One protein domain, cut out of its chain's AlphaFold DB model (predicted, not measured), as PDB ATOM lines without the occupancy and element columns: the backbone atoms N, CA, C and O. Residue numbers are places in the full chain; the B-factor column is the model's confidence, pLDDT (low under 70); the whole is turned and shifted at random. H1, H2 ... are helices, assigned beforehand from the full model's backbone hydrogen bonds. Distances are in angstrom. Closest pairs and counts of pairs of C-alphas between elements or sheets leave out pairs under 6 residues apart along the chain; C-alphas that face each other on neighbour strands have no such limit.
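AT A GLANCE: This is residues 310 to 423 of the 661 residues of the protein "DNA topoisomerase IV, alpha subunit" of Fibularhizoctonia sp. CBS 109695 (UniProt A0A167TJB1). Two long helices, H1 and H3, lie side by side and run opposite ways, and H5 crosses over one side of this pair. H2 and H4 are short helices towards opposite ends of the pair, and after H5 the tail, residues 413 to 423, folds back towards the link between H3 and H4. The printed part has 114 residues with five named helices, H1 to H5 in chain order, and no named strand; its class is all helix. It is compact, with a radius of gyration of the C-alphas of 13.9 A and spans of 36 by 34 by 20 A.

HOW THE PARTS SIT: H1, residues 310 to 335, touches H3, residues 359 to 378, at a shallow tilt of 26 degrees; their closest C-alphas, of Ile 326 and Val 366, are 5.8 A apart. H5, residues 398 to 412, is close to H3 but not clearly touching it, about perpendicular at 77 degrees, with the closest C-alphas, of Leu 365 and Leu 404, 7.6 A apart. H4, residues 384 to 390, touches H5 at its residues 398 to 402 alone; the closest C-alphas, of Phe 388 and Gln 398, are 5.4 A apart. H2, residues 346 to 353, is close to H5 but not clearly touching, with the C-alphas of Val 348 and Trp 411 closest at 6.7 A. H2 and H4 are apart. In all five helices every O i to N i+4 pair is within hydrogen-bond range.

IN THESE COORDINATES: H1 starts at C-alpha 310, (167.777, 169.827, 182.641), and is 37.5 A long. H3 is 28.8 A long and H5 21.3 A, ending at C-alpha 412, (179.801, 173.190, 168.607).

THE WHOLE: The farthest C-alphas, of Val 310 and His 356, are 40.6 A apart. The printed part has no cut and no long link. Mean pLDDT of the printed part is 73.0, with 48 residues under 70, among them 332 to 344 and 415 to 423.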
ATOM      1  N   VAL A 310     167.202 170.370 183.881       48.25
ATOM      2  CA  VAL A 310     167.777 169.827 182.641       48.25
ATOM      3  C   VAL A 310     168.166 170.937 181.658       48.25
ATOM      4  O   VAL A 310     169.262 170.914 181.098       48.25
ATOM      5  N   GLU A 311     167.304 171.934 181.449       53.31
ATOM      6  CA  GLU A 311     167.628 173.073 180.583       53.31
ATOM      7  C   GLU A 311     168.770 173.911 181.162       53.31
ATOM      8  O   GLU A 311     169.606 174.403 180.408       53.31
ATOM      9  N   LEU A 312     168.864 174.016 182.491       63.41
ATOM     10  CA  LEU A 312     169.972 174.681 183.170       63.41
ATOM     11  C   LEU A 312     171.305 173.975 182.891       63.41
ATOM     12  O   LEU A 312     172.295 174.647 182.596       63.41
ATOM     13  N   VAL A 313     171.338 172.639 182.911       67.12
ATOM     14  CA  VAL A 313     172.533 171.848 182.562       67.12
ATOM     15  C   VAL A 313     172.940 172.081 181.105       67.12
ATOM     16  O   VAL A 313     174.100 172.405 180.833       67.12
ATOM     17  N   VAL A 314     171.992 171.998 180.166       64.56
ATOM     18  CA  VAL A 314     172.248 172.244 178.732       64.56
ATOM     19  C   VAL A 314     172.749 173.671 178.495       64.56
ATOM     20  O   VAL A 314     173.681 173.899 177.716       64.56
ATOM     21  N   HIS A 315     172.176 174.641 179.200       69.50
ATOM     22  CA  HIS A 315     172.546 176.044 179.106       69.50
ATOM     23  C   HIS A 315     173.978 176.292 179.613       69.50
ATOM     24  O   HIS A 315     174.782 176.934 178.929       69.50
ATOM     25  N   HIS A 316     174.358 175.709 180.754       76.00
ATOM     26  CA  HIS A 316     175.732 175.772 181.263       76.00
ATOM     27  C   HIS A 316     176.735 175.063 180.344       76.00
ATOM     28  O   HIS A 316     177.816 175.600 180.086       76.00
ATOM     29  N   ALA A 317     176.381 173.891 179.807       74.12
ATOM     30  CA  ALA A 317     177.212 173.177 178.840       74.12
ATOM     31  C   ALA A 317     177.452 174.019 177.575       74.12
ATOM     32  O   ALA A 317     178.584 174.118 177.095       74.12
ATOM     33  N   THR A 318     176.413 174.701 177.083       78.81
ATOM     34  CA  THR A 318     176.501 175.592 175.917       78.81
ATOM     35  C   THR A 318     177.436 176.774 176.176       78.81
ATOM     36  O   THR A 318     178.303 177.064 175.350       78.81
ATOM     37  N   ILE A 319     177.336 177.418 177.347       83.88
ATOM     38  CA  ILE A 319     178.254 178.498 177.744       83.88
ATOM     39  C   ILE A 319     179.708 178.004 177.749       83.88
ATOM     40  O   ILE A 319     180.572 178.673 177.181       83.88
ATOM     41  N   ARG A 320     179.983 176.827 178.328       82.69
ATOM     42  CA  ARG A 320     181.342 176.256 178.370       82.69
ATOM     43  C   ARG A 320     181.894 175.989 176.967       82.69
ATOM     44  O   ARG A 320     183.036 176.350 176.689       82.69
ATOM     45  N   ARG A 321     181.084 175.423 176.063       84.31
ATOM     46  CA  ARG A 321     181.473 175.181 174.660       84.31
ATOM     47  C   ARG A 321     181.803 176.485 173.923       84.31
ATOM     48  O   ARG A 321     182.833 176.570 173.258       84.31
ATOM     49  N   LEU A 322     180.985 177.527 174.096       87.38
ATOM     50  CA  LEU A 322     181.245 178.851 173.513       87.38
ATOM     51  C   LEU A 322     182.531 179.483 174.069       87.38
ATOM     52  O   LEU A 322     183.310 180.059 173.312       87.38
ATOM     53  N   GLN A 323     182.784 179.358 175.376       88.12
ATOM     54  CA  GLN A 323     184.017 179.846 176.006       88.12
ATOM     55  C   GLN A 323     185.259 179.126 175.470       88.12
ATOM     56  O   GLN A 323     186.263 179.780 175.188       88.12
ATOM     57  N   ALA A 324     185.188 177.804 175.282       84.12
ATOM     58  CA  ALA A 324     186.275 177.027 174.694       84.12
ATOM     59  C   ALA A 324     186.596 177.497 173.264       84.12
ATOM     60  O   ALA A 324     187.764 177.694 172.928       84.12
ATOM     61  N   LEU A 325     185.566 177.780 172.459       85.75
ATOM     62  CA  LEU A 325     185.734 178.308 171.105       85.75
ATOM     63  C   LEU A 325     186.352 179.714 171.086       85.75
ATOM     64  O   LEU A 325     187.190 179.997 170.232       85.75
ATOM     65  N   ILE A 326     185.997 180.593 172.031       86.94
ATOM     66  CA  ILE A 326     186.656 181.906 172.171       86.94
ATOM     67  C   ILE A 326     188.135 181.733 172.501       86.94
ATOM     68  O   ILE A 326     188.973 182.384 171.876       86.94
ATOM     69  N   SER A 327     188.461 180.882 173.475       82.81
ATOM     70  CA  SER A 327     189.849 180.616 173.868       82.81
ATOM     71  C   SER A 327     190.663 180.108 172.682       82.81
ATOM     72  O   SER A 327     191.743 180.636 172.420       82.81
ATOM     73  N   PHE A 328     190.097 179.181 171.908       83.12
ATOM     74  CA  PHE A 328     190.679 178.692 170.664       83.12
ATOM     75  C   PHE A 328     190.897 179.824 169.641       83.12
ATOM     76  O   PHE A 328     192.011 180.029 169.162       83.12
ATOM     77  N   CYS A 329     189.874 180.640 169.362       81.62
ATOM     78  CA  CYS A 329     189.982 181.764 168.423       81.62
ATOM     79  C   CYS A 329     191.019 182.813 168.864       81.62
ATOM     80  O   CYS A 329     191.707 183.397 168.028       81.62
ATOM     81  N   ARG A 330     191.153 183.059 170.173       81.62
ATOM     82  CA  ARG A 330     192.161 183.974 170.723       81.62
ATOM     83  C   ARG A 330     193.566 183.394 170.595       81.62
ATOM     84  O   ARG A 330     194.445 184.102 170.117       81.62
ATOM     85  N   GLN A 331     193.779 182.127 170.951       75.56
ATOM     86  CA  GLN A 331     195.071 181.458 170.750       75.56
ATOM     87  C   GLN A 331     195.510 181.541 169.287       75.56
ATOM     88  O   GLN A 331     196.642 181.912 169.006       75.56
ATOM     89  N   MET A 332     194.581 181.333 168.362       69.88
ATOM     90  CA  MET A 332     194.806 181.495 166.929       69.88
ATOM     91  C   MET A 332     195.219 182.920 166.527       69.88
ATOM     92  O   MET A 332     196.157 183.097 165.752       69.88
ATOM     93  N   LEU A 333     194.548 183.945 167.066       69.06
ATOM     94  CA  LEU A 333     194.895 185.352 166.822       69.06
ATOM     95  C   LEU A 333     196.288 185.724 167.354       69.06
ATOM     96  O   LEU A 333     196.970 186.536 166.727       69.06
ATOM     97  N   PHE A 334     196.689 185.163 168.499       68.25
ATOM     98  CA  PHE A 334     197.930 185.521 169.195       68.25
ATOM     99  C   PHE A 334     199.142 184.685 168.777       68.25
ATOM    100  O   PHE A 334     200.215 185.246 168.576       68.25
ATOM    101  N   LEU A 335     198.987 183.366 168.660       61.59
ATOM    102  CA  LEU A 335     200.099 182.429 168.471       61.59
ATOM    103  C   LEU A 335     200.368 182.135 166.992       61.59
ATOM    104  O   LEU A 335     201.505 181.854 166.637       61.59
ATOM    105  N   ARG A 336     199.355 182.237 166.114       63.41
ATOM    106  CA  ARG A 336     199.435 181.820 164.696       63.41
ATOM    107  C   ARG A 336     199.982 180.395 164.496       63.41
ATOM    108  O   ARG A 336     200.513 180.085 163.434       63.41
ATOM    109  N   GLU A 337     199.855 179.538 165.500       58.66
ATOM    110  CA  GLU A 337     200.305 178.151 165.446       58.66
ATOM    111  C   GLU A 337     199.170 177.244 164.966       58.66
ATOM    112  O   GLU A 337     197.997 177.472 165.276       58.66
ATOM    113  N   GLU A 338     199.511 176.219 164.184       63.28
ATOM    114  CA  GLU A 338     198.543 175.192 163.809       63.28
ATOM    115  C   GLU A 338     198.233 174.305 165.026       63.28
ATOM    116  O   GLU A 338     199.158 173.852 165.707       63.28
ATOM    117  N   PRO A 339     196.954 174.028 165.325       65.56
ATOM    118  CA  PRO A 339     196.590 173.103 166.378       65.56
ATOM    119  C   PRO A 339     197.025 171.688 165.996       65.56
ATOM    120  O   PRO A 339     196.956 171.284 164.831       65.56
ATOM    121  N   LEU A 340     197.448 170.921 167.002       62.94
ATOM    122  CA  LEU A 340     197.882 169.538 166.825       62.94
ATOM    123  C   LEU A 340     196.790 168.685 166.144       62.94
ATOM    124  O   LEU A 340     195.596 168.907 166.378       62.94
ATOM    125  N   PRO A 341     197.167 167.680 165.332       60.19
ATOM    126  CA  PRO A 341     196.224 166.704 164.791       60.19
ATOM    127  C   PRO A 341     195.377 166.057 165.899       60.19
ATOM    128  O   PRO A 341     195.926 165.525 166.859       60.19
ATOM    129  N   GLY A 342     194.050 166.116 165.767       61.28
ATOM    130  CA  GLY A 342     193.092 165.601 166.752       61.28
ATOM    131  C   GLY A 342     192.679 166.597 167.843       61.28
ATOM    132  O   GLY A 342     191.880 166.246 168.708       61.28
ATOM    133  N   ALA A 343     193.184 167.836 167.826       65.19
ATOM    134  CA  ALA A 343     192.758 168.862 168.772       65.19
ATOM    135  C   ALA A 343     191.283 169.273 168.553       65.19
ATOM    136  O   ALA A 343     190.803 169.307 167.413       65.19
ATOM    137  N   PRO A 344     190.553 169.648 169.622       61.28
ATOM    138  CA  PRO A 344     189.197 170.171 169.492       61.28
ATOM    139  C   PRO A 344     189.172 171.407 168.579       61.28
ATOM    140  O   PRO A 344     190.089 172.227 168.597       61.28
ATOM    141  N   PHE A 345     188.101 171.543 167.790       72.31
ATOM    142  CA  PHE A 345     187.902 172.623 166.810       72.31
ATOM    143  C   PHE A 345     188.862 172.622 165.608       72.31
ATOM    144  O   PHE A 345     188.991 173.637 164.922       72.31
ATOM    145  N   GLN A 346     189.481 171.487 165.269       69.19
ATOM    146  CA  GLN A 346     190.314 171.388 164.066       69.19
ATOM    147  C   GLN A 346     189.541 171.678 162.762       69.19
ATOM    148  O   GLN A 346     190.096 172.248 161.826       69.19
ATOM    149  N   ASP A 347     188.240 171.396 162.709       65.62
ATOM    150  CA  ASP A 347     187.399 171.797 161.572       65.62
ATOM    151  C   ASP A 347     187.151 173.309 161.524       65.62
ATOM    152  O   ASP A 347     187.082 173.896 160.442       65.62
ATOM    153  N   VAL A 348     187.106 173.970 162.687       69.88
ATOM    154  CA  VAL A 348     187.082 175.436 162.779       69.88
ATOM    155  C   VAL A 348     188.405 176.001 162.276       69.88
ATOM    156  O   VAL A 348     188.392 176.941 161.486       69.88
ATOM    157  N   TYR A 349     189.540 175.401 162.661       70.50
ATOM    158  CA  TYR A 349     190.854 175.761 162.126       70.50
ATOM    159  C   TYR A 349     190.872 175.687 160.601       70.50
ATOM    160  O   TYR A 349     191.195 176.676 159.957       70.50
ATOM    161  N   ARG A 350     190.474 174.550 160.012       66.81
ATOM    162  CA  ARG A 350     190.444 174.357 158.550       66.81
ATOM    163  C   ARG A 350     189.542 175.382 157.864       66.81
ATOM    164  O   ARG A 350     189.932 175.968 156.855       66.81
ATOM    165  N   ALA A 351     188.366 175.646 158.436       64.81
ATOM    166  CA  ALA A 351     187.438 176.651 157.927       64.81
ATOM    167  C   ALA A 351     188.009 178.080 158.000       64.81
ATOM    168  O   ALA A 351     187.751 178.882 157.106       64.81
ATOM    169  N   LEU A 352     188.781 178.406 159.040       64.69
ATOM    170  CA  LEU A 352     189.450 179.702 159.200       64.69
ATOM    171  C   LEU A 352     190.710 179.825 158.325       64.69
ATOM    172  O   LEU A 352     190.957 180.888 157.757       64.69
ATOM    173  N   ALA A 353     191.482 178.747 158.181       60.97
ATOM    174  CA  ALA A 353     192.715 178.687 157.401       60.97
ATOM    175  C   ALA A 353     192.445 178.802 155.892       60.97
ATOM    176  O   ALA A 353     193.172 179.507 155.195       60.97
ATOM    177  N   GLY A 354     191.354 178.201 155.398       54.28
ATOM    178  CA  GLY A 354     190.916 178.332 154.002       54.28
ATOM    179  C   GLY A 354     190.434 179.740 153.618       54.28
ATOM    180  O   GLY A 354     190.408 180.085 152.440       54.28
ATOM    181  N   ILE A 355     190.093 180.583 154.598       53.44
ATOM    182  CA  ILE A 355     189.692 181.984 154.406       53.44
ATOM    183  C   ILE A 355     190.889 182.880 154.762       53.44
ATOM    184  O   ILE A 355     190.787 183.668 155.697       53.44
ATOM    185  N   HIS A 356     192.035 182.722 154.077       48.16
ATOM    186  CA  HIS A 356     193.237 183.581 154.186       48.16
ATOM    187  C   HIS A 356     193.365 184.308 155.535       48.16
ATOM    188  O   HIS A 356     193.214 185.526 155.573       48.16
ATOM    189  N   PHE A 357     193.511 183.561 156.637       54.38
ATOM    190  CA  PHE A 357     193.580 184.046 158.024       54.38
ATOM    191  C   PHE A 357     193.089 185.490 158.244       54.38
ATOM    192  O   PHE A 357     193.854 186.392 158.598       54.38
ATOM    193  N   ASN A 358     191.814 185.756 157.943       64.69
ATOM    194  CA  ASN A 358     191.340 187.132 157.942       64.69
ATOM    195  C   ASN A 358     191.122 187.564 159.393       64.69
ATOM    196  O   ASN A 358     190.111 187.216 160.003       64.69
ATOM    197  N   PHE A 359     192.065 188.336 159.938       67.19
ATOM    198  CA  PHE A 359     192.008 188.887 161.296       67.19
ATOM    199  C   PHE A 359     190.638 189.506 161.614       67.19
ATOM    200  O   PHE A 359     190.118 189.337 162.717       67.19
ATOM    201  N   ASN A 360     190.003 190.153 160.628       72.88
ATOM    202  CA  ASN A 360     188.675 190.737 160.799       72.88
ATOM    203  C   ASN A 360     187.592 189.671 160.998       72.88
ATOM    204  O   ASN A 360     186.707 189.867 161.822       72.88
ATOM    205  N   PHE A 361     187.657 188.536 160.294       78.00
ATOM    206  CA  PHE A 361     186.690 187.451 160.469       78.00
ATOM    207  C   PHE A 361     186.797 186.828 161.864       78.00
ATOM    208  O   PHE A 361     185.786 186.703 162.553       78.00
ATOM    209  N   THR A 362     188.013 186.497 162.307       78.12
ATOM    210  CA  THR A 362     188.230 185.907 163.635       78.12
ATOM    211  C   THR A 362     187.846 186.884 164.747       78.12
ATOM    212  O   THR A 362     187.199 186.488 165.712       78.12
ATOM    213  N   ASN A 363     188.147 188.178 164.588       81.12
ATOM    214  CA  ASN A 363     187.707 189.212 165.525       81.12
ATOM    215  C   ASN A 363     186.170 189.338 165.567       81.12
ATOM    216  O   ASN A 363     185.576 189.341 166.641       81.12
ATOM    217  N   ASN A 364     185.502 189.361 164.408       85.69
ATOM    218  CA  ASN A 364     184.038 189.394 164.330       85.69
ATOM    219  C   ASN A 364     183.391 188.172 165.002       85.69
ATOM    220  O   ASN A 364     182.364 188.308 165.669       85.69
ATOM    221  N   LEU A 365     183.995 186.991 164.840       87.31
ATOM    222  CA  LEU A 365     183.566 185.756 165.493       87.31
ATOM    223  C   LEU A 365     183.705 185.850 167.017       87.31
ATOM    224  O   LEU A 365     182.740 185.564 167.720       87.31
ATOM    225  N   VAL A 366     184.851 186.306 167.530       87.44
ATOM    226  CA  VAL A 366     185.058 186.495 168.978       87.44
ATOM    227  C   VAL A 366     184.020 187.460 169.557       87.44
ATOM    228  O   VAL A 366     183.366 187.121 170.539       87.44
ATOM    229  N   MET A 367     183.784 188.605 168.909       88.94
ATOM    230  CA  MET A 367     182.787 189.585 169.365       88.94
ATOM    231  C   MET A 367     181.358 189.019 169.387       88.94
ATOM    232  O   MET A 367     180.579 189.307 170.302       88.94
ATOM    233  N   LEU A 368     181.003 188.203 168.389       90.19
ATOM    234  CA  LEU A 368     179.716 187.510 168.348       90.19
ATOM    235  C   LEU A 368     179.586 186.506 169.500       90.19
ATOM    236  O   LEU A 368     178.576 186.521 170.202       90.19
ATOM    237  N   LEU A 369     180.604 185.671 169.717       90.31
ATOM    238  CA  LEU A 369     180.616 184.667 170.781       90.31
ATOM    239  C   LEU A 369     180.536 185.309 172.173       90.31
ATOM    240  O   LEU A 369     179.753 184.857 173.005       90.31
ATOM    241  N   GLU A 370     181.280 186.390 172.421       90.56
ATOM    242  CA  GLU A 370     181.223 187.139 173.685       90.56
ATOM    243  C   GLU A 370     179.827 187.708 173.943       90.56
ATOM    244  O   GLU A 370     179.292 187.579 175.046       90.56
ATOM    245  N   THR A 371     179.204 188.276 172.906       87.94
ATOM    246  CA  THR A 371     177.840 188.806 173.003       87.94
ATOM    247  C   THR A 371     176.842 187.694 173.313       87.94
ATOM    248  O   THR A 371     175.991 187.868 174.183       87.94
ATOM    249  N   LEU A 372     176.956 186.535 172.654       87.12
ATOM    250  CA  LEU A 372     176.095 185.380 172.921       87.12
ATOM    251  C   LEU A 372     176.265 184.866 174.354       87.12
ATOM    252  O   LEU A 372     175.263 184.664 175.033       87.12
ATOM    253  N   ILE A 373     177.500 184.718 174.845       87.75
ATOM    254  CA  ILE A 373     177.777 184.289 176.228       87.75
ATOM    255  C   ILE A 373     177.206 185.279 177.237       87.75
ATOM    256  O   ILE A 373     176.606 184.863 178.224       87.75
ATOM    257  N   HIS A 374     177.392 186.581 177.018       84.38
ATOM    258  CA  HIS A 374     176.847 187.594 177.915       84.38
ATOM    259  C   HIS A 374     175.315 187.506 177.972       84.38
ATOM    260  O   HIS A 374     174.743 187.466 179.057       84.38
ATOM    261  N   ARG A 375     174.644 187.379 176.820       82.31
ATOM    262  CA  ARG A 375     173.179 187.236 176.763       82.31
ATOM    263  C   ARG A 375     172.680 185.933 177.382       82.31
ATOM    264  O   ARG A 375     171.671 185.970 178.077       82.31
ATOM    265  N   LEU A 376     173.416 184.834 177.202       79.19
ATOM    266  CA  LEU A 376     173.201 183.569 177.910       79.19
ATOM    267  C   LEU A 376     173.255 183.774 179.425       79.19
ATOM    268  O   LEU A 376     172.290 183.479 180.115       79.19
ATOM    269  N   LYS A 377     174.331 184.361 179.954       79.44
ATOM    270  CA  LYS A 377     174.507 184.555 181.404       79.44
ATOM    271  C   LYS A 377     173.416 185.406 182.058       79.44
ATOM    272  O   LYS A 377     173.047 185.125 183.189       79.44
ATOM    273  N   VAL A 378     172.922 186.432 181.362       74.94
ATOM    274  CA  VAL A 378     171.862 187.323 181.873       74.94
ATOM    275  C   VAL A 378     170.455 186.760 181.589       74.94
ATOM    276  O   VAL A 378     169.469 187.292 182.082       74.94
ATOM    277  N   GLY A 379     170.332 185.682 180.805       64.25
ATOM    278  CA  GLY A 379     169.043 185.070 180.460       64.25
ATOM    279  C   GLY A 379     168.188 185.895 179.488       64.25
ATOM    280  O   GLY A 379     166.967 185.764 179.476       64.25
ATOM    281  N   LEU A 380     168.801 186.765 178.674       63.22
ATOM    282  CA  LEU A 380     168.086 187.729 177.827       63.22
ATOM    283  C   LEU A 380     168.045 187.326 176.358       63.22
ATOM    284  O   LEU A 380     169.029 187.538 175.648       63.22
ATOM    285  N   TRP A 381     166.884 186.858 175.893       62.25
ATOM    286  CA  TRP A 381     166.601 186.533 174.490       62.25
ATOM    287  C   TRP A 381     166.881 187.710 173.545       62.25
ATOM    288  O   TRP A 381     166.409 188.826 173.749       62.25
ATOM    289  N   VAL A 382     167.630 187.454 172.470       67.25
ATOM    290  CA  VAL A 382     167.993 188.454 171.459       67.25
ATOM    291  C   VAL A 382     167.582 188.011 170.063       67.25
ATOM    292  O   VAL A 382     167.953 186.940 169.613       67.25
ATOM    293  N   SER A 383     166.846 188.824 169.309       64.81
ATOM    294  CA  SER A 383     166.587 188.480 167.903       64.81
ATOM    295  C   SER A 383     167.869 188.572 167.067       64.81
ATOM    296  O   SER A 383     168.772 189.346 167.392       64.81
ATOM    297  N   LEU A 384     167.961 187.844 165.944       69.75
ATOM    298  CA  LEU A 384     169.097 188.006 165.014       69.75
ATOM    299  C   LEU A 384     169.250 189.452 164.528       69.75
ATOM    300  O   LEU A 384     170.364 189.926 164.311       69.75
ATOM    301  N   ARG A 385     168.125 190.151 164.355       60.44
ATOM    302  CA  ARG A 385     168.097 191.559 163.967       60.44
ATOM    303  C   ARG A 385     168.697 192.434 165.067       60.44
ATOM    304  O   ARG A 385     169.540 193.278 164.779       60.44
ATOM    305  N   TYR A 386     168.321 192.198 166.324       70.50
ATOM    306  CA  TYR A 386     168.900 192.899 167.469       70.50
ATOM    307  C   TYR A 386     170.397 192.603 167.623       70.50
ATOM    308  O   TYR A 386     171.192 193.525 167.784       70.50
ATOM    309  N   LEU A 387     170.803 191.340 167.469       79.25
ATOM    310  CA  LEU A 387     172.207 190.932 167.492       79.25
ATOM    311  C   LEU A 387     173.022 191.622 166.386       79.25
ATOM    312  O   LEU A 387     174.126 192.102 166.638       79.25
ATOM    313  N   PHE A 388     172.453 191.754 165.184       75.69
ATOM    314  CA  PHE A 388     173.047 192.539 164.103       75.69
ATOM    315  C   PHE A 388     173.178 194.025 164.454       75.69
ATOM    316  O   PHE A 388     174.219 194.612 164.175       75.69
ATOM    317  N   TYR A 389     172.178 194.643 165.089       72.25
ATOM    318  CA  TYR A 389     172.286 196.042 165.514       72.25
ATOM    319  C   TYR A 389     173.359 196.252 166.585       72.25
ATOM    320  O   TYR A 389     174.132 197.206 166.475       72.25
ATOM    321  N   LEU A 390     173.465 195.345 167.562       79.25
ATOM    322  CA  LEU A 390     174.532 195.370 168.568       79.25
ATOM    323  C   LEU A 390     175.920 195.266 167.924       79.25
ATOM    324  O   LEU A 390     176.847 195.983 168.300       79.25
ATOM    325  N   LEU A 391     176.054 194.400 166.920       85.19
ATOM    326  CA  LEU A 391     177.324 194.080 166.273       85.19
ATOM    327  C   LEU A 391     177.495 194.755 164.907       85.19
ATOM    328  O   LEU A 391     178.330 194.340 164.106       85.19
ATOM    329  N   ARG A 392     176.763 195.843 164.641       83.12
ATOM    330  CA  ARG A 392     176.766 196.543 163.342       83.12
ATOM    331  C   ARG A 392     178.147 197.062 162.930       83.12
ATOM    332  O   ARG A 392     178.406 197.276 161.753       83.12
ATOM    333  N   LYS A 393     179.044 197.271 163.899       81.12
ATOM    334  CA  LYS A 393     180.445 197.651 163.652       81.12
ATOM    335  C   LYS A 393     181.279 196.516 163.046       81.12
ATOM    336  O   LYS A 393     182.281 196.798 162.402       81.12
ATOM    337  N   TYR A 394     180.870 195.270 163.268       83.19
ATOM    338  CA  TYR A 394     181.599 194.057 162.894       83.19
ATOM    339  C   TYR A 394     180.979 193.373 161.668       83.19
ATOM    340  O   TYR A 394     181.694 192.801 160.852       83.19
ATOM    341  N   PHE A 395     179.659 193.477 161.486       81.00
ATOM    342  CA  PHE A 395     178.944 192.808 160.397       81.00
ATOM    343  C   PHE A 395     178.341 193.798 159.401       81.00
ATOM    344  O   PHE A 395     177.704 194.777 159.781       81.00
ATOM    345  N   SER A 396     178.491 193.497 158.108       76.56
ATOM    346  CA  SER A 396     177.935 194.293 157.007       76.56
ATOM    347  C   SER A 396     176.440 194.052 156.773       76.56
ATOM    348  O   SER A 396     175.754 194.940 156.273       76.56
ATOM    349  N   SER A 397     175.913 192.879 157.144       75.75
ATOM    350  CA  SER A 397     174.498 192.528 156.978       75.75
ATOM    351  C   SER A 397     173.996 191.566 158.059       75.75
ATOM    352  O   SER A 397     174.766 190.801 158.645       75.75
ATOM    353  N   GLN A 398     172.679 191.556 158.293       70.19
ATOM    354  CA  GLN A 398     172.031 190.585 159.186       70.19
ATOM    355  C   GLN A 398     172.211 189.141 158.683       70.19
ATOM    356  O   GLN A 398     172.362 188.220 159.485       70.19
ATOM    357  N   VAL A 399     172.258 188.940 157.361       72.75
ATOM    358  CA  VAL A 399     172.521 187.631 156.739       72.75
ATOM    359  C   VAL A 399     173.896 187.094 157.146       72.75
ATOM    360  O   VAL A 399     174.023 185.905 157.429       72.75
ATOM    361  N   ALA A 400     174.915 187.956 157.241       76.06
ATOM    362  CA  ALA A 400     176.246 187.554 157.696       76.06
ATOM    363  C   ALA A 400     176.234 187.054 159.151       76.06
ATOM    364  O   ALA A 400     176.855 186.033 159.448       76.06
ATOM    365  N   VAL A 401     175.478 187.719 160.035       80.31
ATOM    366  CA  VAL A 401     175.287 187.276 161.428       80.31
ATOM    367  C   VAL A 401     174.568 185.929 161.474       80.31
ATOM    368  O   VAL A 401     175.029 185.026 162.163       80.31
ATOM    369  N   CYS A 402     173.482 185.763 160.708       76.25
ATOM    370  CA  CYS A 402     172.736 184.500 160.648       76.25
ATOM    371  C   CYS A 402     173.636 183.333 160.231       76.25
ATOM    372  O   CYS A 402     173.719 182.341 160.946       76.25
ATOM    373  N   ARG A 403     174.370 183.484 159.121       77.00
ATOM    374  CA  ARG A 403     175.275 182.443 158.613       77.00
ATOM    375  C   ARG A 403     176.355 182.073 159.626       77.00
ATOM    376  O   ARG A 403     176.711 180.903 159.727       77.00
ATOM    377  N   LEU A 404     176.898 183.053 160.351       83.38
ATOM    378  CA  LEU A 404     177.932 182.782 161.346       83.38
ATOM    379  C   LEU A 404     177.365 182.081 162.585       83.38
ATOM    380  O   LEU A 404     177.990 181.155 163.084       83.38
ATOM    381  N   VAL A 405     176.167 182.464 163.033       84.12
ATOM    382  CA  VAL A 405     175.431 181.752 164.089       84.12
ATOM    383  C   VAL A 405     175.178 180.298 163.693       84.12
ATOM    384  O   VAL A 405     175.458 179.404 164.486       84.12
ATOM    385  N   ASP A 406     174.695 180.050 162.473       75.06
ATOM    386  CA  ASP A 406     174.418 178.689 162.003       75.06
ATOM    387  C   ASP A 406     175.723 177.863 161.921       75.06
ATOM    388  O   ASP A 406     175.745 176.701 162.321       75.06
ATOM    389  N   ARG A 407     176.852 178.472 161.521       80.12
ATOM    390  CA  ARG A 407     178.179 177.822 161.574       80.12
ATOM    391  C   ARG A 407     178.636 177.501 162.994       80.12
ATOM    392  O   ARG A 407     179.166 176.420 163.206       80.12
ATOM    393  N   ILE A 408     178.429 178.402 163.955       84.62
ATOM    394  CA  ILE A 408     178.749 178.146 165.370       84.62
ATOM    395  C   ILE A 408     177.947 176.949 165.887       84.62
ATOM    396  O   ILE A 408     178.503 176.115 166.594       84.62
ATOM    397  N   CYS A 409     176.671 176.846 165.509       79.06
ATOM    398  CA  CYS A 409     175.828 175.704 165.867       79.06
ATOM    399  C   CYS A 409     176.434 174.388 165.360       79.06
ATOM    400  O   CYS A 409     176.593 173.454 166.139       79.06
ATOM    401  N   VAL A 410     176.863 174.358 164.092       75.12
ATOM    402  CA  VAL A 410     177.536 173.194 163.489       75.12
ATOM    403  C   VAL A 410     178.873 172.891 164.175       75.12
ATOM    404  O   VAL A 410     179.136 171.747 164.521       75.12
ATOM    405  N   TRP A 411     179.715 173.899 164.412       81.31
ATOM    406  CA  TRP A 411     181.039 173.713 165.022       81.31
ATOM    407  C   TRP A 411     180.999 173.208 166.462       81.31
ATOM    408  O   TRP A 411     181.944 172.563 166.910       81.31
ATOM    409  N   LEU A 412     179.952 173.561 167.203       79.06
ATOM    410  CA  LEU A 412     179.801 173.190 168.607       79.06
ATOM    411  C   LEU A 412     178.875 171.994 168.813       79.06
ATOM    412  O   LEU A 412     178.661 171.614 169.968       79.06
ATOM    413  N   ASP A 413     178.315 171.457 167.728       74.69
ATOM    414  CA  ASP A 413     177.254 170.456 167.755       74.69
ATOM    415  C   ASP A 413     176.155 170.840 168.764       74.69
ATOM    416  O   ASP A 413     175.858 170.144 169.738       74.69
ATOM    417  N   ILE A 414     175.643 172.063 168.608       72.75
ATOM    418  CA  ILE A 414     174.546 172.598 169.415       72.75
ATOM    419  C   ILE A 414     173.417 173.044 168.507       72.75
ATOM    420  O   ILE A 414     173.629 173.629 167.446       72.75
ATOM    421  N   ASN A 415     172.190 172.864 168.979       63.44
ATOM    422  CA  ASN A 415     171.049 173.427 168.291       63.44
ATOM    423  C   ASN A 415     170.959 174.931 168.517       63.44
ATOM    424  O   ASN A 415     171.269 175.458 169.586       63.44
ATOM    425  N   ARG A 416     170.428 175.631 167.518       67.19
ATOM    426  CA  ARG A 416     170.256 177.084 167.567       67.19
ATOM    427  C   ARG A 416     169.351 177.556 168.712       67.19
ATOM    428  O   ARG A 416     169.521 178.680 169.167       67.19
ATOM    429  N   HIS A 417     168.432 176.714 169.191       64.50
ATOM    430  CA  HIS A 417     167.588 177.010 170.356       64.50
ATOM    431  C   HIS A 417     168.350 176.988 171.690       64.50
ATOM    432  O   HIS A 417     167.875 177.569 172.659       64.50
ATOM    433  N   ASN A 418     169.534 176.362 171.738       65.00
ATOM    434  CA  ASN A 418     170.429 176.417 172.899       65.00
ATOM    435  C   ASN A 418     171.185 177.752 172.972       65.00
ATOM    436  O   ASN A 418     171.786 178.074 173.995       65.00
ATOM    437  N   LEU A 419     171.168 178.541 171.893       68.75
ATOM    438  CA  LEU A 419     171.612 179.928 171.899       68.75
ATOM    439  C   LEU A 419     170.425 180.826 172.250       68.75
ATOM    440  O   LEU A 419     169.294 180.569 171.849       68.75
ATOM    441  N   VAL A 420     170.695 181.943 172.922       58.62
ATOM    442  CA  VAL A 420     169.678 182.915 173.371       58.62
ATOM    443  C   VAL A 420     169.189 183.792 172.213       58.62
ATOM    444  O   VAL A 420     168.972 184.992 172.325       58.62
ATOM    445  N   ILE A 421     169.026 183.196 171.037       58.53
ATOM    446  CA  ILE A 421     168.561 183.882 169.845       58.53
ATOM    447  C   ILE A 421     167.049 183.704 169.756       58.53
ATOM    448  O   ILE A 421     166.564 182.641 169.375       58.53
ATOM    449  N   ALA A 422     166.306 184.765 170.069       51.91
ATOM    450  CA  ALA A 422     164.877 184.837 169.813       51.91
ATOM    451  C   ALA A 422     164.634 184.664 168.306       51.91
ATOM    452  O   ALA A 422     164.909 185.562 167.502       51.91
ATOM    453  N   ARG A 423     164.110 183.509 167.899       51.50
ATOM    454  CA  ARG A 423     163.146 183.521 166.801       51.50
ATOM    455  C   ARG A 423     161.814 183.975 167.383       51.50
ATOM    456  O   ARG A 423     161.543 183.706 168.555       51.50
TER     457      ARG A 423